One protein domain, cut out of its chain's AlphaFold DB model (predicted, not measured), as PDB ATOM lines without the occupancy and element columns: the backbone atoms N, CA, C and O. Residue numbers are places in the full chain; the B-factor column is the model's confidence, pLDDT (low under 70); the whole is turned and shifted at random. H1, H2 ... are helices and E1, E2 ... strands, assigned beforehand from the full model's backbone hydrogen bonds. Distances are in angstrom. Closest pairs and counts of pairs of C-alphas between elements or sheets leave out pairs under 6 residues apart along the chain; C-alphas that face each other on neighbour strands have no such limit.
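This is residues 160 to 249 of the 253 residues of an uncharacterized protein of Clostridium sp. CAG:632 (UniProt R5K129). Picture a strongly twisted sheet of four strands, with the short helix H1 packed over its strands E1 and E3, and a longer helix H2 that meets the sheet near the end of E1 and runs on past it. The length of the whole goes from the turn between E3 and E4, at Asn 212, to the end of H2. There are 90 residues printed, with four named strands and two named helices in the order E1, E2, H1, E3, E4, H2, and the class is mixed, helices and strands. The sheet's order is E2, E1, E3, E4, all antiparallel. The whole is compact, with a radius of gyration of the C-alphas of 13.3 A, yet elongated, spanning 45 by 26 by 21 A.

Begin in the sheet: find C-alpha 160 at (147.770, 111.586, 187.638), where E1, residues 160 to 166, starts its 18.6 A. E2, residues 172 to 182, starts at C-alpha 172 at (146.373, 107.908, 204.063), covers 23.5 A and bends by 72 degrees at residue 178. E3 is residues 202 to 209, 21.4 A, and E4 is residues 216 to 222, 16.9 A. H1, residues 184 to 192, measures 12.2 A. H2, residues 233 to 248, runs 23.1 A to C-alpha 248 at (142.843, 88.876, 210.025).

Look first at the inner strands E1 and E3, antiparallel at 142 degrees, where N 162 and O 205 are 2.9 A apart, within hydrogen-bond range. The edge strand E2 forms a hairpin with E1, with N 161 and O 179 at 2.8 A. The other edge strand, E4, forms a hairpin with E3, with N 206 and O 220 at 2.8 A. H1 is on the sheet at a height of 8.1 A, slantwise to the strands at 34 degrees to E1 on the local plane; the closest C-alphas of H1 and E1 are those of Cys 187 and Leu 161, 5.8 A apart. E2, H1 and E3 make a split strand-helix-strand unit, two strands that run the same way with E1 between them, and its crossover is right-handed. H2 is on the sheet too, at a height of 9.6 A; its closest C-alpha to E1 is that of Cys 237, 5.9 A from that of Val 166. H1 and H2 are apart. In both helices every O i to N i+4 pair is within hydrogen-bond range.

The two C-alphas farthest apart are those of Asn 212 and Val 249, at 46.8 A. The printed part has no cut, and no link is long. The mean pLDDT of the printed part is 84.1; look for values under 70 at residues 195 to 196 and 245 to 249.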
ATOM      1  N   LYS A 160     146.880 112.597 187.068       90.62
ATOM      2  CA  LYS A 160     147.770 111.586 187.638       90.62
ATOM      3  C   LYS A 160     146.933 110.461 188.222       90.62
ATOM      4  O   LYS A 160     145.903 110.735 188.831       90.62
ATOM      5  N   LEU A 161     147.383 109.224 188.063       90.50
ATOM      6  CA  LEU A 161     146.828 108.061 188.749       90.50
ATOM      7  C   LEU A 161     147.808 107.620 189.834       90.50
ATOM      8  O   LEU A 161     148.960 107.306 189.531       90.50
ATOM      9  N   ILE A 162     147.337 107.595 191.076       91.31
ATOM     10  CA  ILE A 162     148.130 107.302 192.269       91.31
ATOM     11  C   ILE A 162     147.460 106.163 193.038       91.31
ATOM     12  O   ILE A 162     146.230 106.098 193.113       91.31
ATOM     13  N   VAL A 163     148.260 105.268 193.613       91.06
ATOM     14  CA  VAL A 163     147.793 104.301 194.614       91.06
ATOM     15  C   VAL A 163     147.993 104.905 195.995       91.06
ATOM     16  O   VAL A 163     149.115 105.237 196.374       91.06
ATOM     17  N   CYS A 164     146.912 105.045 196.752       90.25
ATOM     18  CA  CYS A 164     146.949 105.538 198.123       90.25
ATOM     19  C   CYS A 164     146.845 104.366 199.097       90.25
ATOM     20  O   CYS A 164     146.051 103.454 198.865       90.25
ATOM     21  N   THR A 165     147.618 104.402 200.184       89.56
ATOM     22  CA  THR A 165     147.581 103.388 201.250       89.56
ATOM     23  C   THR A 165     147.101 104.028 202.546       89.56
ATOM     24  O   THR A 165     147.651 105.035 202.989       89.56
ATOM     25  N   VAL A 166     146.066 103.460 203.159       87.81
ATOM     26  CA  VAL A 166     145.539 103.918 204.449       87.81
ATOM     27  C   VAL A 166     146.497 103.508 205.569       87.81
ATOM     28  O   VAL A 166     146.841 102.333 205.691       87.81
ATOM     29  N   LEU A 167     146.922 104.480 206.380       85.94
ATOM     30  CA  LEU A 167     147.831 104.266 207.513       85.94
ATOM     31  C   LEU A 167     147.083 104.229 208.850       85.94
ATOM     32  O   LEU A 167     147.481 103.509 209.762       85.94
ATOM     33  N   SER A 168     146.016 105.018 208.975       83.19
ATOM     34  CA  SER A 168     145.200 105.119 210.185       83.19
ATOM     35  C   SER A 168     143.742 105.424 209.844       83.19
ATOM     36  O   SER A 168     143.403 105.653 208.686       83.19
ATOM     37  N   ASP A 169     142.880 105.479 210.860       80.94
ATOM     38  CA  ASP A 169     141.450 105.789 210.706       80.94
ATOM     39  C   ASP A 169     141.167 107.160 210.073       80.94
ATOM     40  O   ASP A 169     140.077 107.372 209.547       80.94
ATOM     41  N   ASP A 170     142.142 108.071 210.088       83.56
ATOM     42  CA  ASP A 170     141.970 109.441 209.604       83.56
ATOM     43  C   ASP A 170     142.962 109.830 208.490       83.56
ATOM     44  O   ASP A 170     142.721 110.814 207.795       83.56
ATOM     45  N   ASN A 171     144.043 109.065 208.270       86.62
ATOM     46  CA  ASN A 171     145.114 109.436 207.337       86.62
ATOM     47  C   ASN A 171     145.459 108.325 206.332       86.62
ATOM     48  O   ASN A 171     145.509 107.136 206.660       86.62
ATOM     49  N   TYR A 172     145.802 108.745 205.115       88.50
ATOM     50  CA  TYR A 172     146.373 107.908 204.063       88.50
ATOM     51  C   TYR A 172     147.618 108.572 203.472       88.50
ATOM     52  O   TYR A 172     147.753 109.795 203.489       88.50
ATOM     53  N   GLU A 173     148.519 107.760 202.936       90.12
ATOM     54  CA  GLU A 173     149.713 108.211 202.229       90.12
ATOM     55  C   GLU A 173     149.542 108.011 200.720       90.12
ATOM     56  O   GLU A 173     148.993 107.003 200.258       90.12
ATOM     57  N   GLU A 174     149.995 108.993 199.941       87.69
ATOM     58  CA  GLU A 174     150.080 108.890 198.486       87.69
ATOM     59  C   GLU A 174     151.329 108.089 198.115       87.69
ATOM     60  O   GLU A 174     152.452 108.538 198.322       87.69
ATOM     61  N   GLY A 175     151.122 106.881 197.596       82.00
ATOM     62  CA  GLY A 175     152.191 105.964 197.233       82.00
ATOM     63  C   GLY A 175     152.617 106.113 195.776       82.00
ATOM     64  O   GLY A 175     152.976 107.186 195.291       82.00
ATOM     65  N   THR A 176     152.608 104.997 195.054       82.88
ATOM     66  CA  THR A 176     153.153 104.909 193.699       82.88
ATOM     67  C   THR A 176     152.274 105.618 192.672       82.88
ATOM     68  O   THR A 176     151.066 105.381 192.582       82.88
ATOM     69  N   VAL A 177     152.906 106.445 191.838       85.94
ATOM     70  CA  VAL A 177     152.277 107.035 190.652       85.94
ATOM     71  C   VAL A 177     152.348 106.022 189.512       85.94
ATOM     72  O   VAL A 177     153.436 105.681 189.058       85.94
ATOM     73  N   ILE A 178     151.193 105.555 189.041       82.94
ATOM     74  CA  ILE A 178     151.097 104.590 187.934       82.94
ATOM     75  C   ILE A 178     151.186 105.322 186.594       82.94
ATOM     76  O   ILE A 178     151.863 104.884 185.668       82.94
ATOM     77  N   VAL A 179     150.489 106.456 186.481       83.75
ATOM     78  CA  VAL A 179     150.409 107.245 185.249       83.75
ATOM     79  C   VAL A 179     150.455 108.729 185.596       83.75
ATOM     80  O   VAL A 179     149.780 109.168 186.525       83.75
ATOM     81  N   ASP A 180     151.209 109.513 184.825       88.00
ATOM     82  CA  ASP A 180     151.301 110.971 184.961       88.00
ATOM     83  C   ASP A 180     151.037 111.664 183.612       88.00
ATOM     84  O   ASP A 180     151.316 111.117 182.545       88.00
ATOM     85  N   ARG A 181     150.522 112.897 183.670       83.19
ATOM     86  CA  ARG A 181     150.277 113.813 182.542       83.19
ATOM     87  C   ARG A 181     149.371 113.243 181.452       83.19
ATOM     88  O   ARG A 181     149.572 113.514 180.267       83.19
ATOM     89  N   MET A 182     148.337 112.515 181.852       86.44
ATOM     90  CA  MET A 182     147.342 111.957 180.933       86.44
ATOM     91  C   MET A 182     145.991 112.663 181.080       86.44
ATOM     92  O   MET A 182     145.816 113.530 181.946       86.44
ATOM     93  N   THR A 183     145.051 112.379 180.174       86.75
ATOM     94  CA  THR A 183     143.670 112.839 180.362       86.75
ATOM     95  C   THR A 183     142.992 112.019 181.455       86.75
ATOM     96  O   THR A 183     143.422 110.910 181.770       86.75
ATOM     97  N   TYR A 184     141.918 112.547 182.039       86.94
ATOM     98  CA  TYR A 184     141.139 111.804 183.029       86.94
ATOM     99  C   TYR A 184     140.635 110.456 182.481       86.94
ATOM    100  O   TYR A 184     140.700 109.449 183.180       86.94
ATOM    101  N   GLU A 185     140.172 110.420 181.226       86.56
ATOM    102  CA  GLU A 185     139.666 109.195 180.588       86.56
ATOM    103  C   GLU A 185     140.768 108.144 180.425       86.56
ATOM    104  O   GLU A 185     140.538 106.958 180.675       86.56
ATOM    105  N   ASP A 186     141.983 108.580 180.090       87.94
ATOM    106  CA  ASP A 186     143.150 107.705 180.009       87.94
ATOM    107  C   ASP A 186     143.557 107.182 181.395       87.94
ATOM    108  O   ASP A 186     143.818 105.992 181.544       87.94
ATOM    109  N   CYS A 187     143.571 108.039 182.425       88.19
ATOM    110  CA  CYS A 187     143.852 107.626 183.805       88.19
ATOM    111  C   CYS A 187     142.816 106.617 184.313       88.19
ATOM    112  O   CYS A 187     143.178 105.615 184.924       88.19
ATOM    113  N   TYR A 188     141.534 106.854 184.029       88.12
ATOM    114  CA  TYR A 188     140.453 105.946 184.400       88.12
ATOM    115  C   TYR A 188     140.560 104.604 183.662       88.12
ATOM    116  O   TYR A 188     140.378 103.544 184.259       88.12
ATOM    117  N   SER A 189     140.917 104.635 182.376       88.69
ATOM    118  CA  SER A 189     141.140 103.422 181.582       88.69
ATOM    119  C   SER A 189     142.359 102.638 182.072       88.69
ATOM    120  O   SER A 189     142.284 101.420 182.203       88.69
ATOM    121  N   ALA A 190     143.458 103.325 182.399       86.94
ATOM    122  CA  ALA A 190     144.657 102.712 182.963       86.94
ATOM    123  C   ALA A 190     144.372 102.053 184.318       86.94
ATOM    124  O   ALA A 190     144.816 100.937 184.553       86.94
ATOM    125  N   MET A 191     143.575 102.702 185.169       88.88
ATOM    126  CA  MET A 191     143.124 102.139 186.439       88.88
ATOM    127  C   MET A 191     142.298 100.863 186.236       88.88
ATOM    128  O   MET A 191     142.582  99.844 186.854       88.88
ATOM    129  N   LYS A 192     141.294 100.898 185.350       86.19
ATOM    130  CA  LYS A 192     140.404  99.753 185.094       86.19
ATOM    131  C   LYS A 192     141.134  98.558 184.477       86.19
ATOM    132  O   LYS A 192     140.770  97.416 184.736       86.19
ATOM    133  N   ASN A 193     142.136  98.831 183.647       84.25
ATOM    134  CA  ASN A 193     142.949  97.811 182.995       84.25
ATOM    135  C   ASN A 193     144.175  97.412 183.827       84.25
ATOM    136  O   ASN A 193     144.975  96.600 183.358       84.25
ATOM    137  N   ASN A 194     144.352  97.985 185.022       77.25
ATOM    138  CA  ASN A 194     145.473  97.637 185.871       77.25
ATOM    139  C   ASN A 194     145.318  96.186 186.347       77.25
ATOM    140  O   ASN A 194     144.298  95.817 186.928       77.25
ATOM    141  N   GLN A 195     146.329  95.365 186.067       62.75
ATOM    142  CA  GLN A 195     146.367  93.964 186.486       62.75
ATOM    143  C   GLN A 195     146.840  93.807 187.936       62.75
ATOM    144  O   GLN A 195     146.653  92.743 188.523       62.75
ATOM    145  N   GLU A 196     147.445  94.845 188.520       67.19
ATOM    146  CA  GLU A 196     147.916  94.806 189.901       67.19
ATOM    147  C   GLU A 196     146.741  94.809 190.882       67.19
ATOM    148  O   GLU A 196     145.866  95.680 190.864       67.19
ATOM    149  N   GLN A 197     146.728  93.803 191.757       73.56
ATOM    150  CA  GLN A 197     145.730  93.683 192.803       73.56
ATOM    151  C   GLN A 197     146.065  94.645 193.942       73.56
ATOM    152  O   GLN A 197     147.113  94.527 194.574       73.56
ATOM    153  N   LEU A 198     145.169  95.602 194.199       81.50
ATOM    154  CA  LEU A 198     145.290  96.490 195.348       81.50
ATOM    155  C   LEU A 198     145.189  95.676 196.640       81.50
ATOM    156  O   LEU A 198     144.366  94.767 196.761       81.50
ATOM    157  N   THR A 199     146.015  96.018 197.625       80.88
ATOM    158  CA  THR A 199     145.889  95.446 198.971       80.88
ATOM    159  C   THR A 199     144.663  96.016 199.695       80.88
ATOM    160  O   THR A 199     144.100  97.033 199.293       80.88
ATOM    161  N   ILE A 200     144.231  95.366 200.782       79.75
ATOM    162  CA  ILE A 200     142.972  95.677 201.491       79.75
ATOM    163  C   ILE A 200     142.902  97.138 201.982       79.75
ATOM    164  O   ILE A 200     141.820  97.716 202.034       79.75
ATOM    165  N   ARG A 201     144.046  97.771 202.283       85.81
ATOM    166  CA  ARG A 201     144.141  99.186 202.694       85.81
ATOM    167  C   ARG A 201     144.429 100.161 201.558       85.81
ATOM    168  O   ARG A 201     144.725 101.326 201.821       85.81
ATOM    169  N   GLN A 202     144.364  99.718 200.308       88.94
ATOM    170  CA  GLN A 202     144.688 100.553 199.161       88.94
ATOM    171  C   GLN A 202     143.466 100.935 198.335       88.94
ATOM    172  O   GLN A 202     142.499 100.186 198.194       88.94
ATOM    173  N   PHE A 203     143.535 102.125 197.751       90.12
ATOM    174  CA  PHE A 203     142.565 102.619 196.782       90.12
ATOM    175  C   PHE A 203     143.270 103.436 195.699       90.12
ATOM    176  O   PHE A 203     144.382 103.935 195.892       90.12
ATOM    177  N   PHE A 204     142.620 103.590 194.548       91.94
ATOM    178  CA  PHE A 204     143.120 104.456 193.486       91.94
ATOM    179  C   PHE A 204     142.637 105.890 193.699       91.94
ATOM    180  O   PHE A 204     141.451 106.126 193.943       91.94
ATOM    181  N   LYS A 205     143.540 106.856 193.536       92.25
ATOM    182  CA  LYS A 205     143.240 108.288 193.495       92.25
ATOM    183  C   LYS A 205     143.664 108.838 192.133       92.25
ATOM    184  O   LYS A 205     144.843 108.826 191.786       92.25
ATOM    185  N   ILE A 206     142.701 109.314 191.349       91.62
ATOM    186  CA  ILE A 206     142.964 110.129 190.161       91.62
ATOM    187  C   ILE A 206     142.982 111.584 190.608       91.62
ATOM    188  O   ILE A 206     142.007 112.058 191.185       91.62
ATOM    189  N   VAL A 207     144.071 112.292 190.336       90.81
ATOM    190  CA  VAL A 207     144.270 113.687 190.742       90.81
ATOM    191  C   VAL A 207     144.395 114.560 189.505       90.81
ATOM    192  O   VAL A 207     145.249 114.304 188.658       90.81
ATOM    193  N   GLU A 208     143.578 115.604 189.400       90.75
ATOM    194  CA  GLU A 208     143.746 116.658 188.402       90.75
ATOM    195  C   GLU A 208     144.585 117.795 188.989       90.75
ATOM    196  O   GLU A 208     144.200 118.465 189.951       90.75
ATOM    197  N   MET A 209     145.747 118.027 188.381       88.38
ATOM    198  CA  MET A 209     146.630 119.124 188.758       88.38
ATOM    199  C   MET A 209     146.244 120.413 188.028       88.38
ATOM    200  O   MET A 209     145.745 120.412 186.898       88.38
ATOM    201  N   ASN A 210     146.538 121.548 188.652       85.62
ATOM    202  CA  ASN A 210     146.327 122.860 188.059       85.62
ATOM    203  C   ASN A 210     147.233 123.078 186.836       85.62
ATOM    204  O   ASN A 210     148.133 122.298 186.526       85.62
ATOM    205  N   TRP A 211     147.027 124.194 186.137       78.38
ATOM    206  CA  TRP A 211     147.751 124.503 184.903       78.38
ATOM    207  C   TRP A 211     149.279 124.556 185.036       78.38
ATOM    208  O   TRP A 211     149.966 124.354 184.040       78.38
ATOM    209  N   ASN A 212     149.805 124.809 186.240       80.12
ATOM    210  CA  ASN A 212     151.243 124.822 186.512       80.12
ATOM    211  C   ASN A 212     151.764 123.521 187.151       80.12
ATOM    212  O   ASN A 212     152.950 123.438 187.462       80.12
ATOM    213  N   GLY A 213     150.901 122.518 187.346       79.25
ATOM    214  CA  GLY A 213     151.254 121.211 187.894       79.25
ATOM    215  C   GLY A 213     151.618 121.201 189.382       79.25
ATOM    216  O   GLY A 213     152.121 120.185 189.855       79.25
ATOM    217  N   LYS A 214     151.411 122.305 190.115       82.88
ATOM    218  CA  LYS A 214     151.861 122.457 191.512       82.88
ATOM    219  C   LYS A 214     150.780 122.204 192.556       82.88
ATOM    220  O   LYS A 214     151.123 121.975 193.708       82.88
ATOM    221  N   LYS A 215     149.498 122.314 192.198       85.19
ATOM    222  CA  LYS A 215     148.384 122.134 193.143       85.19
ATOM    223  C   LYS A 215     147.339 121.187 192.577       85.19
ATOM    224  O   LYS A 215     147.017 121.290 191.396       85.19
ATOM    225  N   GLU A 216     146.806 120.326 193.432       88.00
ATOM    226  CA  GLU A 216     145.589 119.558 193.170       88.00
ATOM    227  C   GLU A 216     144.399 120.521 193.046       88.00
ATOM    228  O   GLU A 216     144.271 121.463 193.833       88.00
ATOM    229  N   VAL A 217     143.565 120.326 192.022       86.00
ATOM    230  CA  VAL A 217     142.334 121.112 191.814       86.00
ATOM    231  C   VAL A 217     141.085 120.264 191.960       86.00
ATOM    232  O   VAL A 217     140.044 120.782 192.359       86.00
ATOM    233  N   ASP A 218     141.175 118.984 191.619       86.94
ATOM    234  CA  ASP A 218     140.099 118.022 191.816       86.94
ATOM    235  C   ASP A 218     140.705 116.623 191.970       86.94
ATOM    236  O   ASP A 218     141.805 116.354 191.470       86.94
ATOM    237  N   SER A 219     139.993 115.728 192.647       89.88
ATOM    238  CA  SER A 219     140.389 114.327 192.742       89.88
ATOM    239  C   SER A 219     139.208 113.377 192.849       89.88
ATOM    240  O   SER A 219     138.128 113.696 193.352       89.88
ATOM    241  N   TRP A 220     139.437 112.163 192.362       91.44
ATOM    242  CA  TRP A 220     138.460 111.090 192.318       91.44
ATOM    243  C   TRP A 220     139.062 109.827 192.900       91.44
ATOM    244  O   TRP A 220     140.187 109.451 192.577       91.44
ATOM    245  N   ARG A 221     138.295 109.172 193.763       91.12
ATOM    246  CA  ARG A 221     138.723 108.001 194.521       91.12
ATOM    247  C   ARG A 221     137.952 106.783 194.030       91.12
ATOM    248  O   ARG A 221     136.738 106.872 193.824       91.12
ATOM    249  N   TYR A 222     138.644 105.667 193.846       90.50
ATOM    250  CA  TYR A 222     138.068 104.437 193.312       90.50
ATOM    251  C   TYR A 222     138.547 103.211 194.072       90.50
ATOM    252  O   TYR A 222     139.718 103.102 194.443       90.50
ATOM    253  N   TYR A 223     137.631 102.265 194.251       86.06
ATOM    254  CA  TYR A 223     137.977 100.908 194.650       86.06
ATOM    255  C   TYR A 223     138.652 100.167 193.488       86.06
ATOM    256  O   TYR A 223     138.584 100.591 192.332       86.06
ATOM    257  N   GLN A 224     139.273  99.025 193.783       82.81
ATOM    258  CA  GLN A 224     139.972  98.215 192.781       82.81
ATOM    259  C   GLN A 224     139.075  97.788 191.607       82.81
ATOM    260  O   GLN A 224     139.518  97.742 190.466       82.81
ATOM    261  N   ASN A 225     137.799  97.513 191.875       81.19
ATOM    262  CA  ASN A 225     136.817  97.145 190.853       81.19
ATOM    263  C   ASN A 225     136.382  98.327 189.956       81.19
ATOM    264  O   ASN A 225     135.567  98.143 189.053       81.19
ATOM    265  N   GLY A 226     136.916  99.531 190.186       80.69
ATOM    266  CA  GLY A 226     136.604 100.744 189.433       80.69
ATOM    267  C   GLY A 226     135.367 101.498 189.927       80.69
ATOM    268  O   GLY A 226     134.974 102.483 189.292       80.69
ATOM    269  N   ASP A 227     134.775 101.081 191.051       86.25
ATOM    270  CA  ASP A 227     133.638 101.770 191.658       86.25
ATOM    271  C   ASP A 227     134.070 103.088 192.298       86.25
ATOM    272  O   ASP A 227     135.037 103.159 193.060       86.25
ATOM    273  N   PHE A 228     133.314 104.146 192.002       87.81
ATOM    274  CA  PHE A 228     133.576 105.477 192.533       87.81
ATOM    275  C   PHE A 228     133.230 105.569 194.023       87.81
ATOM    276  O   PHE A 228     132.101 105.289 194.438       87.81
ATOM    277  N   ILE A 229     134.182 106.051 194.814       88.75
ATOM    278  CA  ILE A 229     134.051 106.223 196.257       88.75
ATOM    279  C   ILE A 229     133.392 107.578 196.542       88.75
ATOM    280  O   ILE A 229     133.979 108.635 196.321       88.75
ATOM    281  N   ARG A 230     132.154 107.549 197.050       87.81
ATOM    282  CA  ARG A 230     131.346 108.752 197.349       87.81
ATOM    283  C   ARG A 230     131.380 109.208 198.811       87.81
ATOM    284  O   ARG A 230     130.650 110.126 199.165       87.81
ATOM    285  N   ILE A 231     132.183 108.555 199.644       87.38
ATOM    286  CA  ILE A 231     132.278 108.826 201.084       87.38
ATOM    287  C   ILE A 231     133.425 109.793 201.400       87.38
ATOM    288  O   ILE A 231     134.287 110.072 200.555       87.38
ATOM    289  N   THR A 232     133.416 110.346 202.610       86.69
ATOM    290  CA  THR A 232     134.501 111.221 203.082       86.69
ATOM    291  C   THR A 232     135.811 110.440 203.231       86.69
ATOM    292  O   THR A 232     135.793 109.216 203.355       86.69
ATOM    293  N   ASP A 233     136.956 111.132 203.209       84.62
ATOM    294  CA  ASP A 233     138.264 110.482 203.411       84.62
ATOM    295  C   ASP A 233     138.322 109.756 204.758       84.62
ATOM    296  O   ASP A 233     138.769 108.617 204.829       84.62
ATOM    297  N   GLN A 234     137.758 110.364 205.803       84.88
ATOM    298  CA  GLN A 234     137.702 109.769 207.132       84.88
ATOM    299  C   GLN A 234     136.871 108.476 207.169       84.88
ATOM    300  O   GLN A 234     137.281 107.470 207.746       84.88
ATOM    301  N   GLU A 235     135.695 108.470 206.540       86.75
ATOM    302  CA  GLU A 235     134.868 107.260 206.449       86.75
ATOM    303  C   GLU A 235     135.538 106.175 205.603       86.75
ATOM    304  O   GLU A 235     135.425 104.990 205.922       86.75
ATOM    305  N   LEU A 236     136.240 106.566 204.533       86.88
ATOM    306  CA  LEU A 236     136.980 105.634 203.692       86.88
ATOM    307  C   LEU A 236     138.108 104.962 204.474       86.88
ATOM    308  O   LEU A 236     138.196 103.734 204.456       86.88
ATOM    309  N   CYS A 237     138.920 105.749 205.182       86.00
ATOM    310  CA  CYS A 237     140.013 105.254 206.009       86.00
ATOM    311  C   CYS A 237     139.503 104.267 207.065       86.00
ATOM    312  O   CYS A 237     139.943 103.118 207.078       86.00
ATOM    313  N   LYS A 238     138.484 104.641 207.852       85.56
ATOM    314  CA  LYS A 238     137.853 103.744 208.842       85.56
ATOM    315  C   LYS A 238     137.347 102.446 208.221       85.56
ATOM    316  O   LYS A 238     137.580 101.365 208.757       85.56
ATOM    317  N   LYS A 239     136.665 102.526 207.076       85.81
ATOM    318  CA  LYS A 239     136.113 101.342 206.407       85.81
ATOM    319  C   LYS A 239     137.213 100.387 205.939       85.81
ATOM    320  O   LYS A 239     137.082  99.178 206.132       85.81
ATOM    321  N   LEU A 240     138.285 100.913 205.348       84.19
ATOM    322  CA  LEU A 240     139.414 100.106 204.880       84.19
ATOM    323  C   LEU A 240     140.223  99.528 206.054       84.19
ATOM    324  O   LEU A 240     140.580  98.350 206.016       84.19
ATOM    325  N   MET A 241     140.401 100.286 207.143       84.19
ATOM    326  CA  MET A 241     141.015  99.796 208.386       84.19
ATOM    327  C   MET A 241     140.234  98.616 208.980       84.19
ATOM    328  O   MET A 241     140.811  97.554 209.212       84.19
ATOM    329  N   VAL A 242     138.914  98.760 209.155       81.75
ATOM    330  CA  VAL A 242     138.038  97.694 209.681       81.75
ATOM    331  C   VAL A 242     138.048  96.460 208.779       81.75
ATOM    332  O   VAL A 242     138.071  95.336 209.280       81.75
ATOM    333  N   SER A 243     138.062  96.650 207.457       75.31
ATOM    334  CA  SER A 243     138.093  95.526 206.519       75.31
ATOM    335  C   SER A 243     139.357  94.676 206.666       75.31
ATOM    336  O   SER A 243     139.261  93.448 206.658       75.31
ATOM    337  N   GLU A 244     140.516  95.292 206.924       72.38
ATOM    338  CA  GLU A 244     141.740  94.535 207.190       72.38
ATOM    339  C   GLU A 244     141.645  93.753 208.500       72.38
ATOM    340  O   GLU A 244     141.913  92.551 208.502       72.38
ATOM    341  N   TYR A 245     141.186  94.384 209.586       68.62
ATOM    342  CA  TYR A 245     140.995  93.679 210.856       68.62
ATOM    343  C   TYR A 245     140.058  92.476 210.699       68.62
ATOM    344  O   TYR A 245     140.374  91.388 211.170       68.62
ATOM    345  N   SER A 246     138.952  92.625 209.963       65.69
ATOM    346  CA  SER A 246     138.016  91.521 209.718       65.69
ATOM    347  C   SER A 246     138.624  90.366 208.914       65.69
ATOM    348  O   SER A 246     138.260  89.216 209.138       65.69
ATOM    349  N   SER A 247     139.575  90.652 208.018       63.62
ATOM    350  CA  SER A 247     140.282  89.628 207.235       63.62
ATOM    351  C   SER A 247     141.344  88.867 208.039       63.62
ATOM    352  O   SER A 247     141.706  87.751 207.676       63.62
ATOM    353  N   GLN A 248     141.830  89.457 209.138       61.22
ATOM    354  CA  GLN A 248     142.843  88.876 210.025       61.22
ATOM    355  C   GLN A 248     142.234  88.072 211.183       61.22
ATOM    356  O   GLN A 248     142.913  87.234 211.777       61.22
ATOM    357  N   VAL A 249     140.958  88.295 211.506       52.84
ATOM    358  CA  VAL A 249     140.243  87.521 212.524       52.84
ATOM    359  C   VAL A 249     139.839  86.169 211.932       52.84
ATOM    360  O   VAL A 249     138.817  86.040 211.259       52.84
TER     361      VAL A 249